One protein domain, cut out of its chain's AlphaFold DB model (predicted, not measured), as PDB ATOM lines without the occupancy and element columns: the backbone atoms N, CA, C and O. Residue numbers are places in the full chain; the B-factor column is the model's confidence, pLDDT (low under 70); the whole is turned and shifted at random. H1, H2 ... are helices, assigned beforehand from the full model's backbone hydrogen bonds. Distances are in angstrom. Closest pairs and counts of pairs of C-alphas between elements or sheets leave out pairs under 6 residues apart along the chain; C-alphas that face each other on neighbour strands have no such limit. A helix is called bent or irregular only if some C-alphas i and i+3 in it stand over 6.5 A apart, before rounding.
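AT A GLANCE: This is residues 91 to 149 of the 160 residues of an uncharacterized protein of Trypanosoma brucei gambiense (strain MHOM/CI/86/DAL972) (UniProt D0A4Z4). The longest helix, H1, crosses H3 nearly at right angles, the middle of H1 packing on the first half of H3. From the far end of H3 the chain folds back into H4, whose last part comes near the short helix H2, with the C-alphas of Pro 110 and Glu 147 6.2 A apart, and between H3 and H4 a gap is left open away from their link. The printed part has 59 residues with four named helices, in the order H1, H2, H3, H4, and no named strand; its class is all helix. It is compact, with a radius of gyration of the C-alphas of 11.2 A and spans of 28 by 24 by 17 A.

IN THESE COORDINATES: H1, residues 91 to 107, begins at C-alpha 91 (-40.533, -7.594, -17.421) and is 24.5 A long. H3, residues 119 to 134, is 22.9 A long; it is neither bent nor irregular, but only just: C-alphas 119 and 122 are 6.1 A apart. H4, residues 139 to 149, is 16.0 A long and ends at C-alpha 149 (-38.949, -38.490, -16.259). H2, residues 110 to 113, measures 5.4 A.

HOW THE PARTS SIT: H1 touches H3 with residues 97 to 101 alone, about perpendicular at 83 degrees; their closest C-alphas, of Leu 97 and Gln 123, are 5.7 A apart. H2 is the hub, touching three helices. It touches H1 only at the corner, and only just, with 3 pairs of C-alphas within 8 A, Tyr 105 and Gln 112 closest at 6.7 A. H2 and H3 also only just touch, with 3 pairs, the C-alphas of Gln 112 and Val 122 closest at 7.0 A. H2 touches H4, the closest C-alphas being Pro 110 and Glu 147 at 6.2 A. H3 and H4 are close but not clearly touching, at a steep tilt of 41 degrees, opposite ways; the C-alphas of Leu 133 and Pro 139 are closest, 7.0 A apart. H1 and H4 are apart. Every O i to N i+4 pair is within hydrogen-bond range in H1 and H3, and 6 of 7 in H4; H2 is too short for such a pair.

THE WHOLE: The C-alphas farthest apart, of Ala 91 and Ser 148, are 32.4 A apart. The printed part has no cut, and its three links are tight. Mean pLDDT of the printed part is 73.5; residue 91, residues 102 to 121 and residue 149 are under 70.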
ATOM      1  N   ALA A  91     -39.086  -7.547 -17.241       61.62
ATOM      2  CA  ALA A  91     -40.533  -7.594 -17.421       61.62
ATOM      3  C   ALA A  91     -40.960  -8.178 -18.782       61.62
ATOM      4  O   ALA A  91     -41.957  -8.900 -18.846       61.62
ATOM      5  N   ASP A  92     -40.209  -7.914 -19.853       75.50
ATOM      6  CA  ASP A  92     -40.468  -8.506 -21.170       75.50
ATOM      7  C   ASP A  92     -40.176 -10.005 -21.159       75.50
ATOM      8  O   ASP A  92     -40.965 -10.801 -21.671       75.50
ATOM      9  N   ASP A  93     -39.095 -10.416 -20.497       74.31
ATOM     10  CA  ASP A  93     -38.746 -11.830 -20.364       74.31
ATOM     11  C   ASP A  93     -39.830 -12.631 -19.641       74.31
ATOM     12  O   ASP A  93     -40.186 -13.727 -20.088       74.31
ATOM     13  N   GLN A  94     -40.386 -12.060 -18.573       75.44
ATOM     14  CA  GLN A  94     -41.473 -12.655 -17.808       75.44
ATOM     15  C   GLN A  94     -42.744 -12.824 -18.656       75.44
ATOM     16  O   GLN A  94     -43.315 -13.914 -18.697       75.44
ATOM     17  N   ARG A  95     -43.138 -11.792 -19.415       74.88
ATOM     18  CA  ARG A  95     -44.301 -11.852 -20.323       74.88
ATOM     19  C   ARG A  95     -44.127 -12.898 -21.423       74.88
ATOM     20  O   ARG A  95     -45.067 -13.621 -21.749       74.88
ATOM     21  N   VAL A  96     -42.924 -13.014 -21.988       79.75
ATOM     22  CA  VAL A  96     -42.633 -14.040 -22.999       79.75
ATOM     23  C   VAL A  96     -42.701 -15.440 -22.380       79.75
ATOM     24  O   VAL A  96     -43.206 -16.360 -23.019       79.75
ATOM     25  N   LEU A  97     -42.232 -15.628 -21.143       77.56
ATOM     26  CA  LEU A  97     -42.349 -16.915 -20.447       77.56
ATOM     27  C   LEU A  97     -43.805 -17.273 -20.120       77.56
ATOM     28  O   LEU A  97     -44.183 -18.432 -20.275       77.56
ATOM     29  N   GLU A  98     -44.633 -16.305 -19.733       76.44
ATOM     30  CA  GLU A  98     -46.075 -16.495 -19.510       76.44
ATOM     31  C   GLU A  98     -46.822 -16.857 -20.798       76.44
ATOM     32  O   GLU A  98     -47.647 -17.775 -20.808       76.44
ATOM     33  N   CYS A  99     -46.483 -16.198 -21.908       74.56
ATOM     34  CA  CYS A  99     -47.010 -16.531 -23.229       74.56
ATOM     35  C   CYS A  99     -46.620 -17.960 -23.640       74.56
ATOM     36  O   CYS A  99     -47.475 -18.753 -24.032       74.56
ATOM     37  N   LEU A 100     -45.350 -18.338 -23.463       76.56
ATOM     38  CA  LEU A 100     -44.872 -19.694 -23.751       76.56
ATOM     39  C   LEU A 100     -45.525 -20.751 -22.849       76.56
ATOM     40  O   LEU A 100     -45.856 -21.830 -23.333       76.56
ATOM     41  N   ALA A 101     -45.757 -20.447 -21.569       71.25
ATOM     42  CA  ALA A 101     -46.487 -21.327 -20.655       71.25
ATOM     43  C   ALA A 101     -47.938 -21.519 -21.105       71.25
ATOM     44  O   ALA A 101     -48.443 -22.640 -21.114       71.25
ATOM     45  N   SER A 102     -48.585 -20.446 -21.551       67.69
ATOM     46  CA  SER A 102     -49.953 -20.494 -22.072       67.69
ATOM     47  C   SER A 102     -50.038 -21.329 -23.353       67.69
ATOM     48  O   SER A 102     -50.922 -22.169 -23.489       67.69
ATOM     49  N   ILE A 103     -49.082 -21.173 -24.273       68.38
ATOM     50  CA  ILE A 103     -49.020 -21.972 -25.508       68.38
ATOM     51  C   ILE A 103     -48.751 -23.441 -25.188       68.38
ATOM     52  O   ILE A 103     -49.442 -24.311 -25.709       68.38
ATOM     53  N   ALA A 104     -47.790 -23.721 -24.303       69.38
ATOM     54  CA  ALA A 104     -47.525 -25.081 -23.855       69.38
ATOM     55  C   ALA A 104     -48.811 -25.737 -23.326       69.38
ATOM     56  O   ALA A 104     -49.071 -26.889 -23.672       69.38
ATOM     57  N   TYR A 105     -49.635 -24.972 -22.586       67.00
ATOM     58  CA  TYR A 105     -50.887 -25.439 -21.965       67.00
ATOM     59  C   TYR A 105     -51.899 -25.849 -23.013       67.00
ATOM     60  O   TYR A 105     -52.425 -26.959 -22.987       67.00
ATOM     61  N   LEU A 106     -52.110 -24.969 -23.983       58.31
ATOM     62  CA  LEU A 106     -53.054 -25.193 -25.066       58.31
ATOM     63  C   LEU A 106     -52.639 -26.354 -25.977       58.31
ATOM     64  O   LEU A 106     -53.498 -27.054 -26.503       58.31
ATOM     65  N   VAL A 107     -51.335 -26.571 -26.157       68.88
ATOM     66  CA  VAL A 107     -50.793 -27.626 -27.030       68.88
ATOM     67  C   VAL A 107     -50.622 -28.961 -26.281       68.88
ATOM     68  O   VAL A 107     -50.301 -29.978 -26.891       68.88
ATOM     69  N   GLY A 108     -50.869 -28.995 -24.967       65.88
ATOM     70  CA  GLY A 108     -50.710 -30.202 -24.154       65.88
ATOM     71  C   GLY A 108     -49.250 -30.647 -24.057       65.88
ATOM     72  O   GLY A 108     -48.952 -31.834 -24.190       65.88
ATOM     73  N   SER A 109     -48.332 -29.694 -23.872       67.81
ATOM     74  CA  SER A 109     -46.898 -29.971 -23.795       67.81
ATOM     75  C   SER A 109     -46.569 -30.921 -22.631       67.81
ATOM     76  O   SER A 109     -47.092 -30.743 -21.525       67.81
ATOM     77  N   PRO A 110     -45.631 -31.870 -22.816       60.09
ATOM     78  CA  PRO A 110     -45.109 -32.705 -21.732       60.09
ATOM     79  C   PRO A 110     -44.606 -31.902 -20.526       60.09
ATOM     80  O   PRO A 110     -44.668 -32.372 -19.397       60.09
ATOM     81  N   LEU A 111     -44.189 -30.648 -20.740       61.78
ATOM     82  CA  LEU A 111     -43.769 -29.741 -19.673       61.78
ATOM     83  C   LEU A 111     -44.843 -29.464 -18.617       61.78
ATOM     84  O   LEU A 111     -44.487 -28.969 -17.555       61.78
ATOM     85  N   GLN A 112     -46.121 -29.737 -18.876       62.44
ATOM     86  CA  GLN A 112     -47.219 -29.402 -17.959       62.44
ATOM     87  C   GLN A 112     -47.970 -30.590 -17.403       62.44
ATOM     88  O   GLN A 112     -48.702 -30.419 -16.432       62.44
ATOM     89  N   ARG A 113     -47.786 -31.781 -17.973       58.88
ATOM     90  CA  ARG A 113     -48.497 -32.977 -17.510       58.88
ATOM     91  C   ARG A 113     -48.141 -33.343 -16.060       58.88
ATOM     92  O   ARG A 113     -48.950 -33.974 -15.392       58.88
ATOM     93  N   SER A 114     -47.008 -32.838 -15.563       54.94
ATOM     94  CA  SER A 114     -46.459 -33.179 -14.242       54.94
ATOM     95  C   SER A 114     -46.063 -31.959 -13.393       54.94
ATOM     96  O   SER A 114     -45.388 -32.114 -12.375       54.94
ATOM     97  N   GLN A 115     -46.441 -30.731 -13.784       52.31
ATOM     98  CA  GLN A 115     -46.100 -29.521 -13.017       52.31
ATOM     99  C   GLN A 115     -47.280 -29.079 -12.137       52.31
ATOM    100  O   GLN A 115     -48.397 -28.960 -12.640       52.31
ATOM    101  N   PRO A 116     -47.060 -28.781 -10.842       49.88
ATOM    102  CA  PRO A 116     -48.099 -28.212  -9.994       49.88
ATOM    103  C   PRO A 116     -48.573 -26.879 -10.582       49.88
ATOM    104  O   PRO A 116     -47.757 -26.068 -11.012       49.88
ATOM    105  N   THR A 117     -49.887 -26.647 -10.549       54.00
ATOM    106  CA  THR A 117     -50.650 -25.517 -11.127       54.00
ATOM    107  C   THR A 117     -50.205 -24.114 -10.675       54.00
ATOM    108  O   THR A 117     -50.811 -23.111 -11.045       54.00
ATOM    109  N   ALA A 118     -49.153 -24.011  -9.860       56.16
ATOM    110  CA  ALA A 118     -48.496 -22.751  -9.556       56.16
ATOM    111  C   ALA A 118     -47.786 -22.224 -10.816       56.16
ATOM    112  O   ALA A 118     -47.169 -22.976 -11.562       56.16
ATOM    113  N   ALA A 119     -47.848 -20.920 -11.071       57.09
ATOM    114  CA  ALA A 119     -47.250 -20.321 -12.267       57.09
ATOM    115  C   ALA A 119     -45.704 -20.417 -12.301       57.09
ATOM    116  O   ALA A 119     -45.103 -20.482 -13.374       57.09
ATOM    117  N   GLU A 120     -45.043 -20.460 -11.139       63.75
ATOM    118  CA  GLU A 120     -43.576 -20.385 -11.048       63.75
ATOM    119  C   GLU A 120     -42.802 -21.598 -11.612       63.75
ATOM    120  O   GLU A 120     -41.763 -21.392 -12.250       63.75
ATOM    121  N   PRO A 121     -43.219 -22.859 -11.398       64.44
ATOM    122  CA  PRO A 121     -42.441 -24.020 -11.830       64.44
ATOM    123  C   PRO A 121     -42.385 -24.188 -13.358       64.44
ATOM    124  O   PRO A 121     -41.321 -24.495 -13.905       64.44
ATOM    125  N   VAL A 122     -43.478 -23.877 -14.067       71.56
ATOM    126  CA  VAL A 122     -43.534 -23.910 -15.542       71.56
ATOM    127  C   VAL A 122     -42.650 -22.817 -16.149       71.56
ATOM    128  O   VAL A 122     -41.887 -23.081 -17.078       71.56
ATOM    129  N   GLN A 123     -42.675 -21.603 -15.594       71.31
ATOM    130  CA  GLN A 123     -41.831 -20.497 -16.063       71.31
ATOM    131  C   GLN A 123     -40.335 -20.796 -15.882       71.31
ATOM    132  O   GLN A 123     -39.533 -20.532 -16.783       71.31
ATOM    133  N   LYS A 124     -39.950 -21.412 -14.755       73.94
ATOM    134  CA  LYS A 124     -38.566 -21.864 -14.523       73.94
ATOM    135  C   LYS A 124     -38.149 -22.927 -15.538       73.94
ATOM    136  O   LYS A 124     -37.065 -22.816 -16.113       73.94
ATOM    137  N   ALA A 125     -39.008 -23.911 -15.804       75.44
ATOM    138  CA  ALA A 125     -38.738 -24.939 -16.807       75.44
ATOM    139  C   ALA A 125     -38.570 -24.332 -18.211       75.44
ATOM    140  O   ALA A 125     -37.593 -24.627 -18.900       75.44
ATOM    141  N   LEU A 126     -39.443 -23.403 -18.602       81.56
ATOM    142  CA  LEU A 126     -39.351 -22.701 -19.885       81.56
ATOM    143  C   LEU A 126     -38.094 -21.838 -20.008       81.56
ATOM    144  O   LEU A 126     -37.495 -21.783 -21.081       81.56
ATOM    145  N   CYS A 127     -37.645 -21.206 -18.923       81.25
ATOM    146  CA  CYS A 127     -36.382 -20.469 -18.909       81.25
ATOM    147  C   CYS A 127     -35.185 -21.397 -19.180       81.25
ATOM    148  O   CYS A 127     -34.286 -21.052 -19.952       81.25
ATOM    149  N   VAL A 128     -35.184 -22.602 -18.600       83.50
ATOM    150  CA  VAL A 128     -34.150 -23.614 -18.864       83.50
ATOM    151  C   VAL A 128     -34.211 -24.093 -20.314       83.50
ATOM    152  O   VAL A 128     -33.182 -24.084 -20.990       83.50
ATOM    153  N   VAL A 129     -35.399 -24.429 -20.825       85.75
ATOM    154  CA  VAL A 129     -35.590 -24.847 -22.227       85.75
ATOM    155  C   VAL A 129     -35.123 -23.757 -23.193       85.75
ATOM    156  O   VAL A 129     -34.361 -24.047 -24.114       85.75
ATOM    157  N   ARG A 130     -35.469 -22.488 -22.941       83.69
ATOM    158  CA  ARG A 130     -34.993 -21.344 -23.735       83.69
ATOM    159  C   ARG A 130     -33.464 -21.295 -23.784       83.69
ATOM    160  O   ARG A 130     -32.897 -21.150 -24.863       83.69
ATOM    161  N   LYS A 131     -32.788 -21.453 -22.642       88.94
ATOM    162  CA  LYS A 131     -31.315 -21.461 -22.575       88.94
ATOM    163  C   LYS A 131     -30.694 -22.652 -23.309       88.94
ATOM    164  O   LYS A 131     -29.608 -22.512 -23.865       88.94
ATOM    165  N   LEU A 132     -31.341 -23.817 -23.306       85.88
ATOM    166  CA  LEU A 132     -30.876 -24.994 -24.047       85.88
ATOM    167  C   LEU A 132     -31.008 -24.785 -25.560       85.88
ATOM    168  O   LEU A 132     -30.054 -25.033 -26.296       85.88
ATOM    169  N   LEU A 133     -32.136 -24.236 -26.010       87.25
ATOM    170  CA  LEU A 133     -32.355 -23.894 -27.418       87.25
ATOM    171  C   LEU A 133     -31.382 -22.811 -27.903       87.25
ATOM    172  O   LEU A 133     -30.803 -22.946 -28.975       87.25
ATOM    173  N   GLN A 134     -31.113 -21.782 -27.090       88.06
ATOM    174  CA  GLN A 134     -30.097 -20.760 -27.390       88.06
ATOM    175  C   GLN A 134     -28.680 -21.336 -27.529       88.06
ATOM    176  O   GLN A 134     -27.839 -20.745 -28.201       88.06
ATOM    177  N   ARG A 135     -28.407 -22.487 -26.905       91.69
ATOM    178  CA  ARG A 135     -27.140 -23.221 -27.032       91.69
ATOM    179  C   ARG A 135     -27.135 -24.226 -28.191       91.69
ATOM    180  O   ARG A 135     -26.151 -24.940 -28.347       91.69
ATOM    181  N   GLY A 136     -28.202 -24.287 -28.989       89.00
ATOM    182  CA  GLY A 136     -28.307 -25.169 -30.152       89.00
ATOM    183  C   GLY A 136     -28.648 -26.623 -29.823       89.00
ATOM    184  O   GLY A 136     -28.439 -27.497 -30.661       89.00
ATOM    185  N   VAL A 137     -29.156 -26.910 -28.619       90.50
ATOM    186  CA  VAL A 137     -29.613 -28.265 -28.269       90.50
ATOM    187  C   VAL A 137     -30.850 -28.616 -29.097       90.50
ATOM    188  O   VAL A 137     -31.759 -27.798 -29.245       90.50
ATOM    189  N   ASN A 138     -30.890 -29.841 -29.628       88.12
ATOM    190  CA  ASN A 138     -32.004 -30.305 -30.446       88.12
ATOM    191  C   ASN A 138     -33.302 -30.389 -29.603       88.12
ATOM    192  O   ASN A 138     -33.284 -31.006 -28.535       88.12
ATOM    193  N   PRO A 139     -34.426 -29.808 -30.064       84.06
ATOM    194  CA  PRO A 139     -35.680 -29.792 -29.310       84.06
ATOM    195  C   PRO A 139     -36.234 -31.192 -29.013       84.06
ATOM    196  O   PRO A 139     -36.737 -31.404 -27.914       84.06
ATOM    197  N   GLU A 140     -36.072 -32.163 -29.915       87.62
ATOM    198  CA  GLU A 140     -36.517 -33.552 -29.706       87.62
ATOM    199  C   GLU A 140     -35.765 -34.212 -28.546       87.62
ATOM    200  O   GLU A 140     -36.338 -34.953 -27.755       87.62
ATOM    201  N   GLN A 141     -34.475 -33.901 -28.380       84.38
ATOM    202  CA  GLN A 141     -33.700 -34.393 -27.238       84.38
ATOM    203  C   GLN A 141     -34.196 -33.790 -25.921       84.38
ATOM    204  O   GLN A 141     -34.255 -34.489 -24.911       84.38
ATOM    205  N   ILE A 142     -34.571 -32.508 -25.926       84.19
ATOM    206  CA  ILE A 142     -35.130 -31.830 -24.751       84.19
ATOM    207  C   ILE A 142     -36.477 -32.462 -24.376       84.19
ATOM    208  O   ILE A 142     -36.697 -32.759 -23.203       84.19
ATOM    209  N   ILE A 143     -37.344 -32.707 -25.362       81.69
ATOM    210  CA  ILE A 143     -38.647 -33.361 -25.175       81.69
ATOM    211  C   ILE A 143     -38.462 -34.773 -24.615       81.69
ATOM    212  O   ILE A 143     -39.030 -35.073 -23.567       81.69
ATOM    213  N   ASN A 144     -37.592 -35.588 -25.219       81.00
ATOM    214  CA  ASN A 144     -37.305 -36.946 -24.748       81.00
ATOM    215  C   ASN A 144     -36.841 -36.969 -23.284       81.00
ATOM    216  O   ASN A 144     -37.251 -37.837 -22.519       81.00
ATOM    217  N   VAL A 145     -36.007 -36.009 -22.867       82.88
ATOM    218  CA  VAL A 145     -35.563 -35.900 -21.467       82.88
ATOM    219  C   VAL A 145     -36.725 -35.545 -20.537       82.88
ATOM    220  O   VAL A 145     -36.834 -36.127 -19.458       82.88
ATOM    221  N   ILE A 146     -37.602 -34.623 -20.942       78.50
ATOM    222  CA  ILE A 146     -38.780 -34.234 -20.153       78.50
ATOM    223  C   ILE A 146     -39.738 -35.423 -20.002       78.50
ATOM    224  O   ILE A 146     -40.143 -35.728 -18.885       78.50
ATOM    225  N   GLU A 147     -40.031 -36.126 -21.096       75.38
ATOM    226  CA  GLU A 147     -40.947 -37.274 -21.121       75.38
ATOM    227  C   GLU A 147     -40.376 -38.506 -20.408       75.38
ATOM    228  O   GLU A 147     -41.101 -39.219 -19.717       75.38
ATOM    229  N   SER A 148     -39.061 -38.740 -20.489       73.44
ATOM    230  CA  SER A 148     -38.409 -39.876 -19.816       73.44
ATOM    231  C   SER A 148     -38.523 -39.837 -18.287       73.44
ATOM    232  O   SER A 148     -38.337 -40.859 -17.623       73.44
ATOM    233  N   ARG A 149     -38.838 -38.671 -17.708       60.81
ATOM    234  CA  ARG A 149     -38.949 -38.490 -16.259       60.81
ATOM    235  C   ARG A 149     -40.292 -38.955 -15.692       60.81
ATOM    236  O   ARG A 149     -40.343 -39.280 -14.507       60.81
TER     237      ARG A 149